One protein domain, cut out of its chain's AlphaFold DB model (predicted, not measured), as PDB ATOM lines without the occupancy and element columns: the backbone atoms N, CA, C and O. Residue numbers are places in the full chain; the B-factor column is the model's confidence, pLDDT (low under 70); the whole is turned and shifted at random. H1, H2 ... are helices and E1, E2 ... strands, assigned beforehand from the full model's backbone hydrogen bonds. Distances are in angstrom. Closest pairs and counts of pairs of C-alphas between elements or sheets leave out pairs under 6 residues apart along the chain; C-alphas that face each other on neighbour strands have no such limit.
ATOM      1  N   ILE A  64       0.915 -16.490 -41.439       95.42
ATOM      2  CA  ILE A  64       2.328 -16.785 -41.190       95.42
ATOM      3  C   ILE A  64       2.467 -17.431 -39.816       95.42
ATOM      4  O   ILE A  64       2.072 -16.873 -38.786       95.42
ATOM      5  N   VAL A  65       3.048 -18.623 -39.797       95.01
ATOM      6  CA  VAL A  65       3.107 -19.491 -38.626       95.01
ATOM      7  C   VAL A  65       4.485 -20.116 -38.450       95.01
ATOM      8  O   VAL A  65       5.305 -20.177 -39.358       95.01
ATOM      9  N   TRP A  66       4.721 -20.627 -37.255       95.25
ATOM     10  CA  TRP A  66       5.755 -21.585 -36.927       95.25
ATOM     11  C   TRP A  66       5.164 -22.991 -36.996       95.25
ATOM     12  O   TRP A  66       4.236 -23.315 -36.248       95.25
ATOM     13  N   VAL A  67       5.741 -23.842 -37.838       93.91
ATOM     14  CA  VAL A  67       5.443 -25.283 -37.914       93.91
ATOM     15  C   VAL A  67       6.704 -26.074 -37.605       93.91
ATOM     16  O   VAL A  67       7.796 -25.555 -37.776       93.91
ATOM     17  N   ARG A  68       6.602 -27.323 -37.145       90.68
ATOM     18  CA  ARG A  68       7.783 -28.160 -36.869       90.68
ATOM     19  C   ARG A  68       7.852 -29.343 -37.838       90.68
ATOM     20  O   ARG A  68       7.198 -30.353 -37.568       90.68
ATOM     21  N   PRO A  69       8.618 -29.239 -38.940       86.71
ATOM     22  CA  PRO A  69       8.896 -30.370 -39.819       86.71
ATOM     23  C   PRO A  69       9.714 -31.461 -39.122       86.71
ATOM     24  O   PRO A  69      10.339 -31.236 -38.083       86.71
ATOM     25  N   ALA A  70       9.735 -32.655 -39.713       81.10
ATOM     26  CA  ALA A  70      10.624 -33.720 -39.263       81.10
ATOM     27  C   ALA A  70      12.095 -33.289 -39.423       81.10
ATOM     28  O   ALA A  70      12.460 -32.696 -40.434       81.10
ATOM     29  N   ALA A  71      12.927 -33.585 -38.420       81.76
ATOM     30  CA  ALA A  71      14.357 -33.246 -38.367       81.76
ATOM     31  C   ALA A  71      14.723 -31.742 -38.391       81.76
ATOM     32  O   ALA A  71      15.909 -31.419 -38.394       81.76
ATOM     33  N   LEU A  72      13.746 -30.828 -38.333       87.11
ATOM     34  CA  LEU A  72      13.983 -29.386 -38.227       87.11
ATOM     35  C   LEU A  72      13.492 -28.789 -36.906       87.11
ATOM     36  O   LEU A  72      12.591 -29.341 -36.253       87.11
ATOM     37  N   PRO A  73      14.038 -27.619 -36.517       90.22
ATOM     38  CA  PRO A  73      13.393 -26.768 -35.531       90.22
ATOM     39  C   PRO A  73      12.029 -26.279 -36.040       90.22
ATOM     40  O   PRO A  73      11.622 -26.520 -37.178       90.22
ATOM     41  N   TYR A  74      11.305 -25.565 -35.177       94.23
ATOM     42  CA  TYR A  74      10.147 -24.807 -35.636       94.23
ATOM     43  C   TYR A  74      10.582 -23.832 -36.726       94.23
ATOM     44  O   TYR A  74      11.430 -22.984 -36.474       94.23
ATOM     45  N   TRP A  75       9.985 -23.960 -37.901       95.06
ATOM     46  CA  TRP A  75      10.333 -23.266 -39.123       95.06
ATOM     47  C   TRP A  75       9.213 -22.297 -39.531       95.06
ATOM     48  O   TRP A  75       8.035 -22.659 -39.396       95.06
ATOM     49  N   PRO A  76       9.535 -21.083 -40.012       96.73
ATOM     50  CA  PRO A  76       8.530 -20.152 -40.508       96.73
ATOM     51  C   PRO A  76       7.853 -20.689 -41.772       96.73
ATOM     52  O   PRO A  76       8.520 -21.112 -42.715       96.73
ATOM     53  N   ALA A  77       6.530 -20.640 -41.823       96.18
ATOM     54  CA  ALA A  77       5.750 -21.154 -42.936       96.18
ATOM     55  C   ALA A  77       4.482 -20.333 -43.166       96.18
ATOM     56  O   ALA A  77       3.998 -19.640 -42.272       96.18
ATOM     57  N   GLU A  78       3.932 -20.448 -44.365       96.34
ATOM     58  CA  GLU A  78       2.641 -19.891 -44.752       96.34
ATOM     59  C   GLU A  78       1.590 -20.999 -44.756       96.34
ATOM     60  O   GLU A  78       1.786 -22.042 -45.383       96.34
ATOM     61  N   VAL A  79       0.471 -20.795 -44.069       94.63
ATOM     62  CA  VAL A  79      -0.647 -21.743 -44.087       94.63
ATOM     63  C   VAL A  79      -1.230 -21.809 -45.499       94.63
ATOM     64  O   VAL A  79      -1.597 -20.792 -46.079       94.63
ATOM     65  N   VAL A  80      -1.351 -23.021 -46.037       94.03
ATOM     66  CA  VAL A  80      -1.976 -23.284 -47.342       94.03
ATOM     67  C   VAL A  80      -3.396 -23.795 -47.144       94.03
ATOM     68  O   VAL A  80      -4.331 -23.310 -47.776       94.03
ATOM     69  N   GLN A  81      -3.567 -24.752 -46.230       91.48
ATOM     70  CA  GLN A  81      -4.859 -25.351 -45.919       91.48
ATOM     71  C   GLN A  81      -4.921 -25.766 -44.448       91.48
ATOM     72  O   GLN A  81      -3.943 -26.253 -43.879       91.48
ATOM     73  N   ALA A  82      -6.101 -25.612 -43.848       90.30
ATOM     74  CA  ALA A  82      -6.427 -26.135 -42.527       90.30
ATOM     75  C   ALA A  82      -7.570 -27.151 -42.651       90.30
ATOM     76  O   ALA A  82      -8.663 -26.811 -43.102       90.30
ATOM     77  N   GLU A  83      -7.312 -28.393 -42.251       88.35
ATOM     78  CA  GLU A  83      -8.264 -29.498 -42.318       88.35
ATOM     79  C   GLU A  83      -8.860 -29.754 -40.928       88.35
ATOM     80  O   GLU A  83      -8.174 -30.181 -39.993       88.35
ATOM     81  N   VAL A  84     -10.156 -29.468 -40.781       83.73
ATOM     82  CA  VAL A  84     -10.851 -29.524 -39.482       83.73
ATOM     83  C   VAL A  84     -11.058 -30.967 -39.033       83.73
ATOM     84  O   VAL A  84     -10.906 -31.276 -37.853       83.73
ATOM     85  N   SER A  85     -11.387 -31.851 -39.978       84.97
ATOM     86  CA  SER A  85     -11.727 -33.254 -39.717       84.97
ATOM     87  C   SER A  85     -10.565 -34.044 -39.106       84.97
ATOM     88  O   SER A  85     -10.771 -34.878 -38.223       84.97
ATOM     89  N   THR A  86      -9.340 -33.744 -39.533       86.83
ATOM     90  CA  THR A  86      -8.101 -34.375 -39.059       86.83
ATOM     91  C   THR A  86      -7.329 -33.507 -38.065       86.83
ATOM     92  O   THR A  86      -6.327 -33.965 -37.514       86.83
ATOM     93  N   ASN A  87      -7.773 -32.268 -37.815       86.49
ATOM     94  CA  ASN A  87      -7.065 -31.273 -37.003       86.49
ATOM     95  C   ASN A  87      -5.606 -31.072 -37.468       86.49
ATOM     96  O   ASN A  87      -4.672 -31.005 -36.659       86.49
ATOM     97  N   SER A  88      -5.405 -31.008 -38.787       89.34
ATOM     98  CA  SER A  88      -4.089 -30.865 -39.416       89.34
ATOM     99  C   SER A  88      -3.991 -29.597 -40.251       89.34
ATOM    100  O   SER A  88      -4.972 -29.135 -40.827       89.34
ATOM    101  N   ILE A  89      -2.785 -29.050 -40.338       91.14
ATOM    102  CA  ILE A  89      -2.468 -27.856 -41.117       91.14
ATOM    103  C   ILE A  89      -1.391 -28.220 -42.116       91.14
ATOM    104  O   ILE A  89      -0.343 -28.738 -41.728       91.14
ATOM    105  N   THR A  90      -1.650 -27.908 -43.378       93.13
ATOM    106  CA  THR A  90      -0.658 -27.948 -44.443       93.13
ATOM    107  C   THR A  90      -0.122 -26.538 -44.641       93.13
ATOM    108  O   THR A  90      -0.885 -25.609 -44.914       93.13
ATOM    109  N   ALA A  91       1.185 -26.372 -44.478       94.54
ATOM    110  CA  ALA A  91       1.865 -25.091 -44.604       94.54
ATOM    111  C   ALA A  91       3.078 -25.211 -45.530       94.54
ATOM    112  O   ALA A  91       3.759 -26.238 -45.537       94.54
ATOM    113  N   ARG A  92       3.354 -24.156 -46.295       94.82
ATOM    114  CA  ARG A  92       4.525 -24.026 -47.164       94.82
ATOM    115  C   ARG A  92       5.655 -23.358 -46.391       94.82
ATOM    116  O   ARG A  92       5.493 -22.232 -45.927       94.82
ATOM    117  N   LEU A  93       6.788 -24.035 -46.252       95.26
ATOM    118  CA  LEU A  93       7.961 -23.507 -45.556       95.26
ATOM    119  C   LEU A  93       8.568 -22.320 -46.321       95.26
ATOM    120  O   LEU A  93       8.680 -22.360 -47.546       95.26
ATOM    121  N   PHE A  94       8.990 -21.277 -45.605       94.91
ATOM    122  CA  PHE A  94       9.782 -20.190 -46.188       94.91
ATOM    123  C   PHE A  94      11.243 -20.607 -46.309       94.91
ATOM    124  O   PHE A  94      11.803 -21.071 -45.329       94.91
ATOM    125  N   ASP A  95      11.871 -20.424 -47.470       93.54
ATOM    126  CA  ASP A  95      13.310 -20.675 -47.673       93.54
ATOM    127  C   ASP A  95      13.806 -22.036 -47.105       93.54
ATOM    128  O   ASP A  95      14.745 -22.051 -46.311       93.54
ATOM    129  N   PRO A  96      13.183 -23.187 -47.442       89.22
ATOM    130  CA  PRO A  96      13.556 -24.484 -46.869       89.22
ATOM    131  C   PRO A  96      14.989 -24.901 -47.258       89.22
ATOM    132  O   PRO A  96      15.437 -24.600 -48.368       89.22
ATOM    133  N   PRO A  97      15.718 -25.631 -46.392       84.78
ATOM    134  CA  PRO A  97      17.098 -26.011 -46.673       84.78
ATOM    135  C   PRO A  97      17.169 -27.100 -47.747       84.78
ATOM    136  O   PRO A  97      16.389 -28.055 -47.744       84.78
ATOM    137  N   ALA A  98      18.159 -27.007 -48.637       74.63
ATOM    138  CA  ALA A  98      18.267 -27.871 -49.820       74.63
ATOM    139  C   ALA A  98      18.329 -29.380 -49.495       74.63
ATOM    140  O   ALA A  98      17.837 -30.211 -50.263       74.63
ATOM    141  N   LEU A  99      18.923 -29.738 -48.346       62.97
ATOM    142  CA  LEU A  99      19.088 -31.128 -47.906       62.97
ATOM    143  C   LEU A  99      17.750 -31.794 -47.545       62.97
ATOM    144  O   LEU A  99      17.603 -33.006 -47.700       62.97
ATOM    145  N   LEU A 100      16.753 -31.012 -47.120       59.86
ATOM    146  CA  LEU A 100      15.401 -31.494 -46.849       59.86
ATOM    147  C   LEU A 100      14.562 -31.509 -48.111       59.86
ATOM    148  O   LEU A 100      13.459 -30.978 -48.138       59.86
ATOM    149  N   SER A 101      15.055 -32.188 -49.145       51.78
ATOM    150  CA  SER A 101      14.199 -32.671 -50.227       51.78
ATOM    151  C   SER A 101      13.185 -33.674 -49.646       51.78
ATOM    152  O   SER A 101      13.329 -34.886 -49.796       51.78
ATOM    153  N   LEU A 102      12.203 -33.150 -48.906       52.55
ATOM    154  CA  LEU A 102      11.098 -33.837 -48.263       52.55
ATOM    155  C   LEU A 102      10.345 -34.599 -49.354       52.55
ATOM    156  O   LEU A 102      10.149 -34.099 -50.468       52.55
ATOM    157  N   GLN A 103       9.998 -35.851 -49.058       48.10
ATOM    158  CA  GLN A 103       9.247 -36.694 -49.978       48.10
ATOM    159  C   GLN A 103       7.940 -35.979 -50.341       48.10
ATOM    160  O   GLN A 103       7.206 -35.530 -49.466       48.10
ATOM    161  N   ALA A 104       7.699 -35.808 -51.641       47.83
ATOM    162  CA  ALA A 104       6.496 -35.158 -52.134       47.83
ATOM    163  C   ALA A 104       5.300 -36.086 -51.900       47.83
ATOM    164  O   ALA A 104       5.168 -37.100 -52.586       47.83
ATOM    165  N   ASP A 105       4.427 -35.736 -50.960       48.19
ATOM    166  CA  ASP A 105       3.148 -36.420 -50.804       48.19
ATOM    167  C   ASP A 105       2.141 -35.859 -51.816       48.19
ATOM    168  O   ASP A 105       1.617 -34.753 -51.662       48.19
ATOM    169  N   GLY A 106       1.884 -36.661 -52.856       52.22
ATOM    170  CA  GLY A 106       0.652 -36.756 -53.654       52.22
ATOM    171  C   GLY A 106       0.189 -35.547 -54.475       52.22
ATOM    172  O   GLY A 106      -0.121 -35.723 -55.645       52.22
ATOM    173  N   ASN A 107       0.134 -34.345 -53.898       54.56
ATOM    174  CA  ASN A 107      -0.466 -33.147 -54.505       54.56
ATOM    175  C   ASN A 107       0.267 -31.828 -54.194       54.56
ATOM    176  O   ASN A 107      -0.023 -30.821 -54.839       54.56
ATOM    177  N   PHE A 108       1.185 -31.792 -53.223       54.29
ATOM    178  CA  PHE A 108       1.844 -30.552 -52.802       54.29
ATOM    179  C   PHE A 108       3.335 -30.537 -53.171       54.29
ATOM    180  O   PHE A 108       4.000 -31.572 -53.170       54.29
ATOM    181  N   SER A 109       3.862 -29.348 -53.504       62.22
ATOM    182  CA  SER A 109       5.302 -29.145 -53.746       62.22
ATOM    183  C   SER A 109       6.121 -29.617 -52.538       62.22
ATOM    184  O   SER A 109       5.629 -29.551 -51.412       62.22
ATOM    185  N   ARG A 110       7.383 -30.009 -52.760       67.52
ATOM    186  CA  ARG A 110       8.328 -30.510 -51.737       67.52
ATOM    187  C   ARG A 110       8.486 -29.602 -50.508       67.52
ATOM    188  O   ARG A 110       8.910 -30.070 -49.461       67.52
ATOM    189  N   ASP A 111       8.098 -28.336 -50.617       82.95
ATOM    190  CA  ASP A 111       8.190 -27.338 -49.546       82.95
ATOM    191  C   ASP A 111       6.986 -27.346 -48.587       82.95
ATOM    192  O   ASP A 111       6.907 -26.511 -47.686       82.95
ATOM    193  N   HIS A 112       6.009 -28.233 -48.797       89.58
ATOM    194  CA  HIS A 112       4.820 -28.317 -47.953       89.58
ATOM    195  C   HIS A 112       5.006 -29.354 -46.858       89.58
ATOM    196  O   HIS A 112       5.470 -30.468 -47.092       89.58
ATOM    197  N   VAL A 113       4.572 -28.998 -45.655       90.88
ATOM    198  CA  VAL A 113       4.519 -29.908 -44.520       90.88
ATOM    199  C   VAL A 113       3.108 -29.937 -43.960       90.88
ATOM    200  O   VAL A 113       2.473 -28.895 -43.796       90.88
ATOM    201  N   THR A 114       2.633 -31.135 -43.636       91.75
ATOM    202  CA  THR A 114       1.377 -31.324 -42.914       91.75
ATOM    203  C   THR A 114       1.683 -31.683 -41.467       91.75
ATOM    204  O   THR A 114       2.352 -32.677 -41.186       91.75
ATOM    205  N   VAL A 115       1.207 -30.864 -40.531       90.23
ATOM    206  CA  VAL A 115       1.432 -31.036 -39.090       90.23
ATOM    207  C   VAL A 115       0.120 -30.960 -38.314       90.23
ATOM    208  O   VAL A 115      -0.867 -30.396 -38.773       90.23
ATOM    209  N   SER A 116       0.107 -31.514 -37.101       89.42
ATOM    210  CA  SER A 116      -1.015 -31.334 -36.171       89.42
ATOM    211  C   SER A 116      -1.177 -29.859 -35.808       89.42
ATOM    212  O   SER A 116      -0.208 -29.227 -35.380       89.42
ATOM    213  N   ALA A 117      -2.404 -29.338 -35.875       87.02
ATOM    214  CA  ALA A 117      -2.713 -27.937 -35.585       87.02
ATOM    215  C   ALA A 117      -2.335 -27.514 -34.150       87.02
ATOM    216  O   ALA A 117      -2.031 -26.355 -33.890       87.02
ATOM    217  N   THR A 118      -2.280 -28.468 -33.213       85.73
ATOM    218  CA  THR A 118      -1.842 -28.243 -31.821       85.73
ATOM    219  C   THR A 118      -0.362 -27.879 -31.679       85.73
ATOM    220  O   THR A 118       0.057 -27.425 -30.616       85.73
ATOM    221  N   LYS A 119       0.439 -28.099 -32.726       87.14
ATOM    222  CA  LYS A 119       1.871 -27.779 -32.786       87.14
ATOM    223  C   LYS A 119       2.149 -26.662 -33.793       87.14
ATOM    224  O   LYS A 119       3.223 -26.630 -34.383       87.14
ATOM    225  N   VAL A 120       1.179 -25.782 -34.021       90.99
ATOM    226  CA  VAL A 120       1.325 -24.612 -34.889       90.99
ATOM    227  C   VAL A 120       1.104 -23.360 -34.057       90.99
ATOM    228  O   VAL A 120       0.188 -23.296 -33.237       90.99
ATOM    229  N   PHE A 121       1.971 -22.369 -34.241       91.64
ATOM    230  CA  PHE A 121       1.918 -21.101 -33.515       91.64
ATOM    231  C   PHE A 121       2.022 -19.958 -34.507       91.64
ATOM    232  O   PHE A 121       2.763 -20.071 -35.470       91.64
ATOM    233  N   PHE A 122       1.337 -18.844 -34.280       92.68
ATOM    234  CA  PHE A 122       1.521 -17.684 -35.146       92.68
ATOM    235  C   PHE A 122       2.946 -17.139 -35.069       92.68
ATOM    236  O   PHE A 122       3.568 -17.135 -34.000       92.68
ATOM    237  N   PHE A 123       3.449 -16.670 -36.207       93.20
ATOM    238  CA  PHE A 123       4.670 -15.887 -36.247       93.20
ATOM    239  C   PHE A 123       4.341 -14.466 -35.796       93.20
ATOM    240  O   PHE A 123       3.557 -13.765 -36.430       93.20
ATOM    241  N   ASP A 124       4.928 -14.054 -34.679       90.68
ATOM    242  CA  ASP A 124       4.750 -12.715 -34.138       90.68
ATOM    243  C   ASP A 124       5.795 -11.757 -34.715       90.68
ATOM    244  O   ASP A 124       6.945 -12.143 -34.933       90.68
ATOM    245  N   ARG A 125       5.400 -10.508 -34.964       91.44
ATOM    246  CA  ARG A 125       6.293  -9.513 -35.561       91.44
ATOM    247  C   ARG A 125       7.476  -9.222 -34.636       91.44
ATOM    248  O   ARG A 125       7.300  -8.992 -33.440       91.44
ATOM    249  N   LEU A 126       8.669  -9.188 -35.220       90.72
ATOM    250  CA  LEU A 126       9.924  -8.831 -34.564       90.72
ATOM    251  C   LEU A 126      10.301  -7.419 -35.022       90.72
ATOM    252  O   LEU A 126      10.529  -7.178 -36.212       90.72
ATOM    253  N   SER A 127      10.267  -6.466 -34.098       87.09
ATOM    254  CA  SER A 127      10.344  -5.032 -34.397       87.09
ATOM    255  C   SER A 127      11.777  -4.517 -34.480       87.09
ATOM    256  O   SER A 127      12.021  -3.556 -35.209       87.09
ATOM    257  N   THR A 128      12.715  -5.149 -33.770       89.50
ATOM    258  CA  THR A 128      14.124  -4.732 -33.733       89.50
ATOM    259  C   THR A 128      15.060  -5.855 -34.198       89.50
ATOM    260  O   THR A 128      14.689  -7.031 -34.129       89.50
ATOM    261  N   PRO A 129      16.275  -5.535 -34.687       91.62
ATOM    262  CA  PRO A 129      17.275  -6.548 -35.039       91.62
ATOM    263  C   PRO A 129      17.640  -7.469 -33.868       91.62
ATOM    264  O   PRO A 129      17.870  -8.660 -34.064       91.62
ATOM    265  N   GLU A 130      17.638  -6.945 -32.644       93.09
ATOM    266  CA  GLU A 130      17.932  -7.708 -31.430       93.09
ATOM    267  C   GLU A 130      16.843  -8.751 -31.159       93.09
ATOM    268  O   GLU A 130      17.154  -9.892 -30.830       93.09
ATOM    269  N   GLU A 131      15.566  -8.401 -31.356       91.29
ATOM    270  CA  GLU A 131      14.463  -9.366 -31.256       91.29
ATOM    271  C   GLU A 131      14.586 -10.487 -32.296       91.29
ATOM    272  O   GLU A 131      14.251 -11.638 -32.004       91.29
ATOM    273  N   VAL A 132      15.074 -10.163 -33.499       93.67
ATOM    274  CA  VAL A 132      15.338 -11.154 -34.551       93.67
ATOM    275  C   VAL A 132      16.425 -12.128 -34.107       93.67
ATOM    276  O   VAL A 132      16.197 -13.337 -34.163       93.67
ATOM    277  N   GLU A 133      17.553 -11.632 -33.600       94.10
ATOM    278  CA  GLU A 133      18.651 -12.493 -33.143       94.10
ATOM    279  C   GLU A 133      18.242 -13.353 -31.941       94.10
ATOM    280  O   GLU A 133      18.485 -14.560 -31.928       94.10
ATOM    281  N   VAL A 134      17.536 -12.773 -30.963       93.52
ATOM    282  CA  VAL A 134      17.004 -13.517 -29.810       93.52
ATOM    283  C   VAL A 134      16.042 -14.615 -30.267       93.52
ATOM    284  O   VAL A 134      16.120 -15.743 -29.778       93.52
ATOM    285  N   CYS A 135      15.151 -14.322 -31.217       93.13
ATOM    286  CA  CYS A 135      14.240 -15.319 -31.770       93.13
ATOM    287  C   CYS A 135      14.995 -16.446 -32.489       93.13
ATOM    288  O   CYS A 135      14.638 -17.616 -32.335       93.13
ATOM    289  N   ILE A 136      16.024 -16.109 -33.274       94.07
ATOM    290  CA  ILE A 136      16.838 -17.094 -33.992       94.07
ATOM    291  C   ILE A 136      17.555 -18.003 -32.996       94.07
ATOM    292  O   ILE A 136      17.427 -19.226 -33.094       94.07
ATOM    293  N   GLU A 137      18.228 -17.432 -31.997       94.13
ATOM    294  CA  GLU A 137      18.964 -18.206 -30.997       94.13
ATOM    295  C   GLU A 137      18.035 -19.099 -30.167       94.13
ATOM    296  O   GLU A 137      18.309 -20.286 -29.993       94.13
ATOM    297  N   GLN A 138      16.881 -18.587 -29.724       91.98
ATOM    298  CA  GLN A 138      15.904 -19.378 -28.965       91.98
ATOM    299  C   GLN A 138      15.386 -20.600 -29.736       91.98
ATOM    300  O   GLN A 138      15.007 -21.600 -29.119       91.98
ATOM    301  N   ARG A 139      15.332 -20.522 -31.072       91.94
ATOM    302  CA  ARG A 139      14.808 -21.591 -31.934       91.94
ATOM    303  C   ARG A 139      15.886 -22.559 -32.410       91.94
ATOM    304  O   ARG A 139      15.597 -23.752 -32.485       91.94
ATOM    305  N   LEU A 140      17.082 -22.064 -32.728       91.52
ATOM    306  CA  LEU A 140      18.209 -22.886 -33.172       91.52
ATOM    307  C   LEU A 140      18.931 -23.561 -32.003       91.52
ATOM    308  O   LEU A 140      19.357 -24.705 -32.145       91.52
ATOM    309  N   GLN A 141      19.034 -22.881 -30.855       89.65
ATOM    310  CA  GLN A 141      19.779 -23.334 -29.677       89.65
ATOM    311  C   GLN A 141      21.182 -23.818 -30.070       89.65
ATOM    312  O   GLN A 141      21.511 -25.004 -29.921       89.65
ATOM    313  N   ARG A 142      22.001 -22.903 -30.609       87.12
ATOM    314  CA  ARG A 142      23.272 -23.220 -31.295       87.12
ATOM    315  C   ARG A 142      24.261 -23.983 -30.414       87.12
ATOM    316  O   ARG A 142      25.078 -24.751 -30.906       87.12
ATOM    317  N   THR A 143      24.179 -23.788 -29.102       88.51
ATOM    318  CA  THR A 143      25.027 -24.461 -28.108       88.51
ATOM    319  C   THR A 143      24.679 -25.935 -27.905       88.51
ATOM    320  O   THR A 143      25.514 -26.699 -27.428       88.51
ATOM    321  N   THR A 144      23.451 -26.338 -28.240       88.54
ATOM    322  CA  THR A 144      22.923 -27.688 -27.983       88.54
ATOM    323  C   THR A 144      22.877 -28.538 -29.250       88.54
ATOM    324  O   THR A 144      23.040 -29.755 -29.183       88.54
ATOM    325  N   HIS A 145      22.678 -27.919 -30.415       85.17
ATOM    326  CA  HIS A 145      22.484 -28.628 -31.678       85.17
ATOM    327  C   HIS A 145      23.464 -28.139 -32.744       85.17
ATOM    328  O   HIS A 145      23.716 -26.944 -32.873       85.17
ATOM    329  N   ASN A 146      23.971 -29.057 -33.571       86.06
ATOM    330  CA  ASN A 146      24.687 -28.668 -34.783       86.06
ATOM    331  C   ASN A 146      23.677 -28.200 -35.841       86.06
ATOM    332  O   ASN A 146      22.992 -29.016 -36.459       86.06
ATOM    333  N   VAL A 147      23.593 -26.885 -36.030       89.07
ATOM    334  CA  VAL A 147      22.643 -26.230 -36.946       89.07
ATOM    335  C   VAL A 147      23.275 -25.779 -38.265       89.07
ATOM    336  O   VAL A 147      22.572 -25.283 -39.145       89.07
ATOM    337  N   SER A 148      24.584 -25.997 -38.444       87.30
ATOM    338  CA  SER A 148      25.375 -25.461 -39.567       87.30
ATOM    339  C   SER A 148      24.809 -25.820 -40.947       87.30
ATOM    340  O   SER A 148      25.000 -25.087 -41.910       87.30
ATOM    341  N   ALA A 149      24.097 -26.947 -41.049       87.98
ATOM    342  CA  ALA A 149      23.521 -27.443 -42.296       87.98
ATOM    343  C   ALA A 149      22.317 -26.630 -42.813       87.98
ATOM    344  O   ALA A 149      22.000 -26.731 -43.994       87.98
ATOM    345  N   TYR A 150      21.628 -25.876 -41.949       90.58
ATOM    346  CA  TYR A 150      20.403 -25.141 -42.305       90.58
ATOM    347  C   TYR A 150      20.318 -23.740 -41.685       90.58
ATOM    348  O   TYR A 150      19.323 -23.046 -41.876       90.58
ATOM    349  N   GLU A 151      21.333 -23.297 -40.941       92.42
ATOM    350  CA  GLU A 151      21.314 -22.012 -40.235       92.42
ATOM    351  C   GLU A 151      21.087 -20.820 -41.174       92.42
ATOM    352  O   GLU A 151      20.211 -19.996 -40.917       92.42
ATOM    353  N   ALA A 152      21.830 -20.736 -42.281       93.53
ATOM    354  CA  ALA A 152      21.699 -19.629 -43.230       93.53
ATOM    355  C   ALA A 152      20.297 -19.572 -43.866       93.53
ATOM    356  O   ALA A 152      19.735 -18.492 -44.059       93.53
ATOM    357  N   ASP A 153      19.715 -20.732 -44.163       93.97
ATOM    358  CA  ASP A 153      18.354 -20.855 -44.689       93.97
ATOM    359  C   ASP A 153      17.327 -20.426 -43.640       93.97
ATOM    360  O   ASP A 153      16.421 -19.646 -43.932       93.97
ATOM    361  N   PHE A 154      17.532 -20.835 -42.387       94.98
ATOM    362  CA  PHE A 154      16.663 -20.474 -41.276       94.98
ATOM    363  C   PHE A 154      16.643 -18.966 -41.027       94.98
ATOM    364  O   PHE A 154      15.573 -18.373 -40.898       94.98
ATOM    365  N   GLN A 155      17.809 -18.315 -41.008       95.47
ATOM    366  CA  GLN A 155      17.888 -16.861 -40.845       95.47
ATOM    367  C   GLN A 155      17.146 -16.128 -41.969       95.47
ATOM    368  O   GLN A 155      16.382 -15.194 -41.709       95.47
ATOM    369  N   ARG A 156      17.312 -16.582 -43.221       95.92
ATOM    370  CA  ARG A 156      16.570 -16.037 -44.366       95.92
ATOM    371  C   ARG A 156      15.066 -16.240 -44.214       95.92
ATOM    372  O   ARG A 156      14.334 -15.268 -44.392       95.92
ATOM    373  N   ALA A 157      14.631 -17.430 -43.802       96.07
ATOM    374  CA  ALA A 157      13.228 -17.753 -43.558       96.07
ATOM    375  C   ALA A 157      12.606 -16.851 -42.481       96.07
ATOM    376  O   ALA A 157      11.502 -16.336 -42.661       96.07
ATOM    377  N   VAL A 158      13.318 -16.612 -41.372       96.76
ATOM    378  CA  VAL A 158      12.849 -15.730 -40.288       96.76
ATOM    379  C   VAL A 158      12.719 -14.293 -40.776       96.76
ATOM    380  O   VAL A 158      11.687 -13.660 -40.552       96.76
ATOM    381  N   LEU A 159      13.722 -13.775 -41.488       96.27
ATOM    382  CA  LEU A 159      13.664 -12.431 -42.067       96.27
ATOM    383  C   LEU A 159      12.558 -12.312 -43.120       96.27
ATOM    384  O   LEU A 159      11.889 -11.282 -43.195       96.27
ATOM    385  N   HIS A 160      12.345 -13.352 -43.921       96.31
ATOM    386  CA  HIS A 160      11.274 -13.408 -44.907       96.31
ATOM    387  C   HIS A 160       9.903 -13.350 -44.236       96.31
ATOM    388  O   HIS A 160       9.125 -12.444 -44.538       96.31
ATOM    389  N   ALA A 161       9.644 -14.229 -43.269       96.26
ATOM    390  CA  ALA A 161       8.413 -14.214 -42.490       96.26
ATOM    391  C   ALA A 161       8.200 -12.858 -41.798       96.26
ATOM    392  O   ALA A 161       7.119 -12.278 -41.897       96.26
ATOM    393  N   ASN A 162       9.244 -12.287 -41.190       94.97
ATOM    394  CA  ASN A 162       9.145 -11.006 -40.492       94.97
ATOM    395  C   ASN A 162       8.853  -9.814 -41.427       94.97
ATOM    396  O   ASN A 162       8.222  -8.845 -41.011       94.97
ATOM    397  N   ARG A 163       9.263  -9.877 -42.704       94.17
ATOM    398  CA  ARG A 163       8.869  -8.876 -43.717       94.17
ATOM    399  C   ARG A 163       7.388  -8.969 -44.090       94.17
ATOM    400  O   ARG A 163       6.796  -7.957 -44.464       94.17
ATOM    401  N   LEU A 164       6.806 -10.165 -44.023       94.62
ATOM    402  CA  LEU A 164       5.410 -10.413 -44.386       94.62
ATOM    403  C   LEU A 164       4.451 -10.130 -43.222       94.62
ATOM    404  O   LEU A 164       3.369  -9.581 -43.439       94.62
ATOM    405  N   VAL A 165       4.847 -10.449 -41.987       91.25
ATOM    406  CA  VAL A 165       4.007 -10.236 -40.803       91.25
ATOM    407  C   VAL A 165       3.881  -8.751 -40.478       91.25
ATOM    408  O   VAL A 165       4.847  -8.053 -40.175       91.25
ATOM    409  N   ARG A 166       2.642  -8.253 -40.500       83.09
ATOM    410  CA  ARG A 166       2.353  -6.836 -40.234       83.09
ATOM    411  C   ARG A 166       1.951  -6.551 -38.792       83.09
ATOM    412  O   ARG A 166       2.167  -5.429 -38.337       83.09
ATOM    413  N   ILE A 167       1.390  -7.537 -38.096       81.33
ATOM    414  CA  ILE A 167       0.664  -7.360 -36.836       81.33
ATOM    415  C   ILE A 167       1.449  -8.006 -35.690       81.33
ATOM    416  O   ILE A 167       1.950  -9.116 -35.831       81.33
ATOM    417  N   VAL A 168       1.538  -7.299 -34.562       84.28
ATOM    418  CA  VAL A 168       2.020  -7.853 -33.291       84.28
ATOM    419  C   VAL A 168       0.858  -8.585 -32.625       84.28
ATOM    420  O   VAL A 168      -0.197  -7.994 -32.392       84.28
ATOM    421  N   LEU A 169       1.047  -9.866 -32.338       84.00
ATOM    422  CA  LEU A 169       0.041 -10.757 -31.762       84.00
ATOM    423  C   LEU A 169       0.255 -10.982 -30.262       84.00
ATOM    424  O   LEU A 169      -0.694 -11.318 -29.552       84.00
ATOM    425  N   SER A 170       1.481 -10.801 -29.772       83.98
ATOM    426  CA  SER A 170       1.813 -10.935 -28.355       83.98
ATOM    427  C   SER A 170       1.380  -9.706 -27.542       83.98
ATOM    428  O   SER A 170       1.893  -8.612 -27.795       83.98
ATOM    429  N   PRO A 171       0.489  -9.848 -26.535       84.23
ATOM    430  CA  PRO A 171       0.047  -8.729 -25.699       84.23
ATOM    431  C   PRO A 171       1.188  -7.979 -25.005       84.23
ATOM    432  O   PRO A 171       1.142  -6.759 -24.892       84.23
ATOM    433  N   GLU A 172       2.225  -8.698 -24.580       83.02
ATOM    434  CA  GLU A 172       3.418  -8.160 -23.918       83.02
ATOM    435  C   GLU A 172       4.270  -7.252 -24.816       83.02
ATOM    436  O   GLU A 172       5.052  -6.452 -24.311       83.02
ATOM    437  N   LYS A 173       4.102  -7.350 -26.139       82.22
ATOM    438  CA  LYS A 173       4.804  -6.513 -27.120       82.22
ATOM    439  C   LYS A 173       3.967  -5.333 -27.611       82.22
ATOM    440  O   LYS A 173       4.456  -4.525 -28.405       82.22
ATOM    441  N   LEU A 174       2.707  -5.224 -27.180       83.86
ATOM    442  CA  LEU A 174       1.841  -4.117 -27.570       83.86
ATOM    443  C   LEU A 174       2.394  -2.806 -27.017       83.86
ATOM    444  O   LEU A 174       2.506  -2.613 -25.811       83.86
TER     445      LEU A 174
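AT A GLANCE: This is residues 64 to 174 of the 380 residues of an uncharacterized protein of Trypanosoma cruzi (strain CL Brener) (UniProt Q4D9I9). A strongly twisted, curled sheet of four strands makes one side of the domain; helix H2 packs along E2 with its other side against H1, which is tilted steeply to it and lies off the sheet. The stretch after E4 comes back to the sheet's opposite edge, where residues 121 to 122 pair with E1. The printed part has 111 residues, with four named strands and then two named helices in the order E1 E2 E3 E4 H1 H2; the sheet's order is E1 - E2 - E3 - E4, antiparallel throughout. The class is mixed, helices and strands, though under half of the residues, 50 of 111, are in named elements. The whole is compact, with a radius of gyration of the C-alphas of 14.0 A and spans of 40 by 32 by 23 A.

IN THESE COORDINATES: Begin with the sheet: find C-alpha 64 at (2.328, -16.785, -41.190), where E1, residues 64 to 67, begins. E2, residues 75 to 83, is 19.9 A long and bends by 74 degrees at residue 80. Next come E3, residues 88 to 93, 15.4 A long, and E4, residues 112 to 116, 13.5 A long. H1, residues 129 to 140, runs 16.5 A from C-alpha 129 at (17.275, -6.548, -35.039). H2, residues 151 to 164, runs 20.1 A and ends at C-alpha 164 at (5.410, -10.413, -44.386).

HOW THE PARTS SIT: Look first at the meander E1 E2 E3 E4, each strand the antiparallel neighbour of the one before; each successive two form a hairpin. Between E1 and E2, N 75 and O 67 are within hydrogen-bond range at 2.7 A; between E2 and E3, N 78 and O 92 at 2.8 A; between E3 and E4, N 89 and O 115 at 2.8 A. H2 is on the sheet at a height over the sheet of 8.9 A, forming two layers, a helix on one face of a sheet. It runs along the strands, at 24 degrees to E2 on the local plane; it is over E2 and only just over E1, on which 3 of its C-alphas fall. The closest C-alphas of E2 and H2, those of Pro 76 and Ala 157, are 6.1 A apart. H1 and H2 touch, their closest C-alphas, those of Ile 136 and Gln 155, 6.9 A apart, at a steep tilt of 51 degrees, opposite ways. H1 is not on the sheet and is apart from E1, E2 and E3. In H1 and H2 every O i to N i+4 pair is within hydrogen-bond range.

THE WHOLE: The two C-alphas farthest apart, those of Gly 106 and Leu 174, are 41.8 A apart. The printed part has no cut. The links E3 to E4, 18 residues, and E4 to H1, 12 residues, are long. The model's confidence is low at residues 99 to 110, with pLDDT under 70; the mean of the printed part is 86.6.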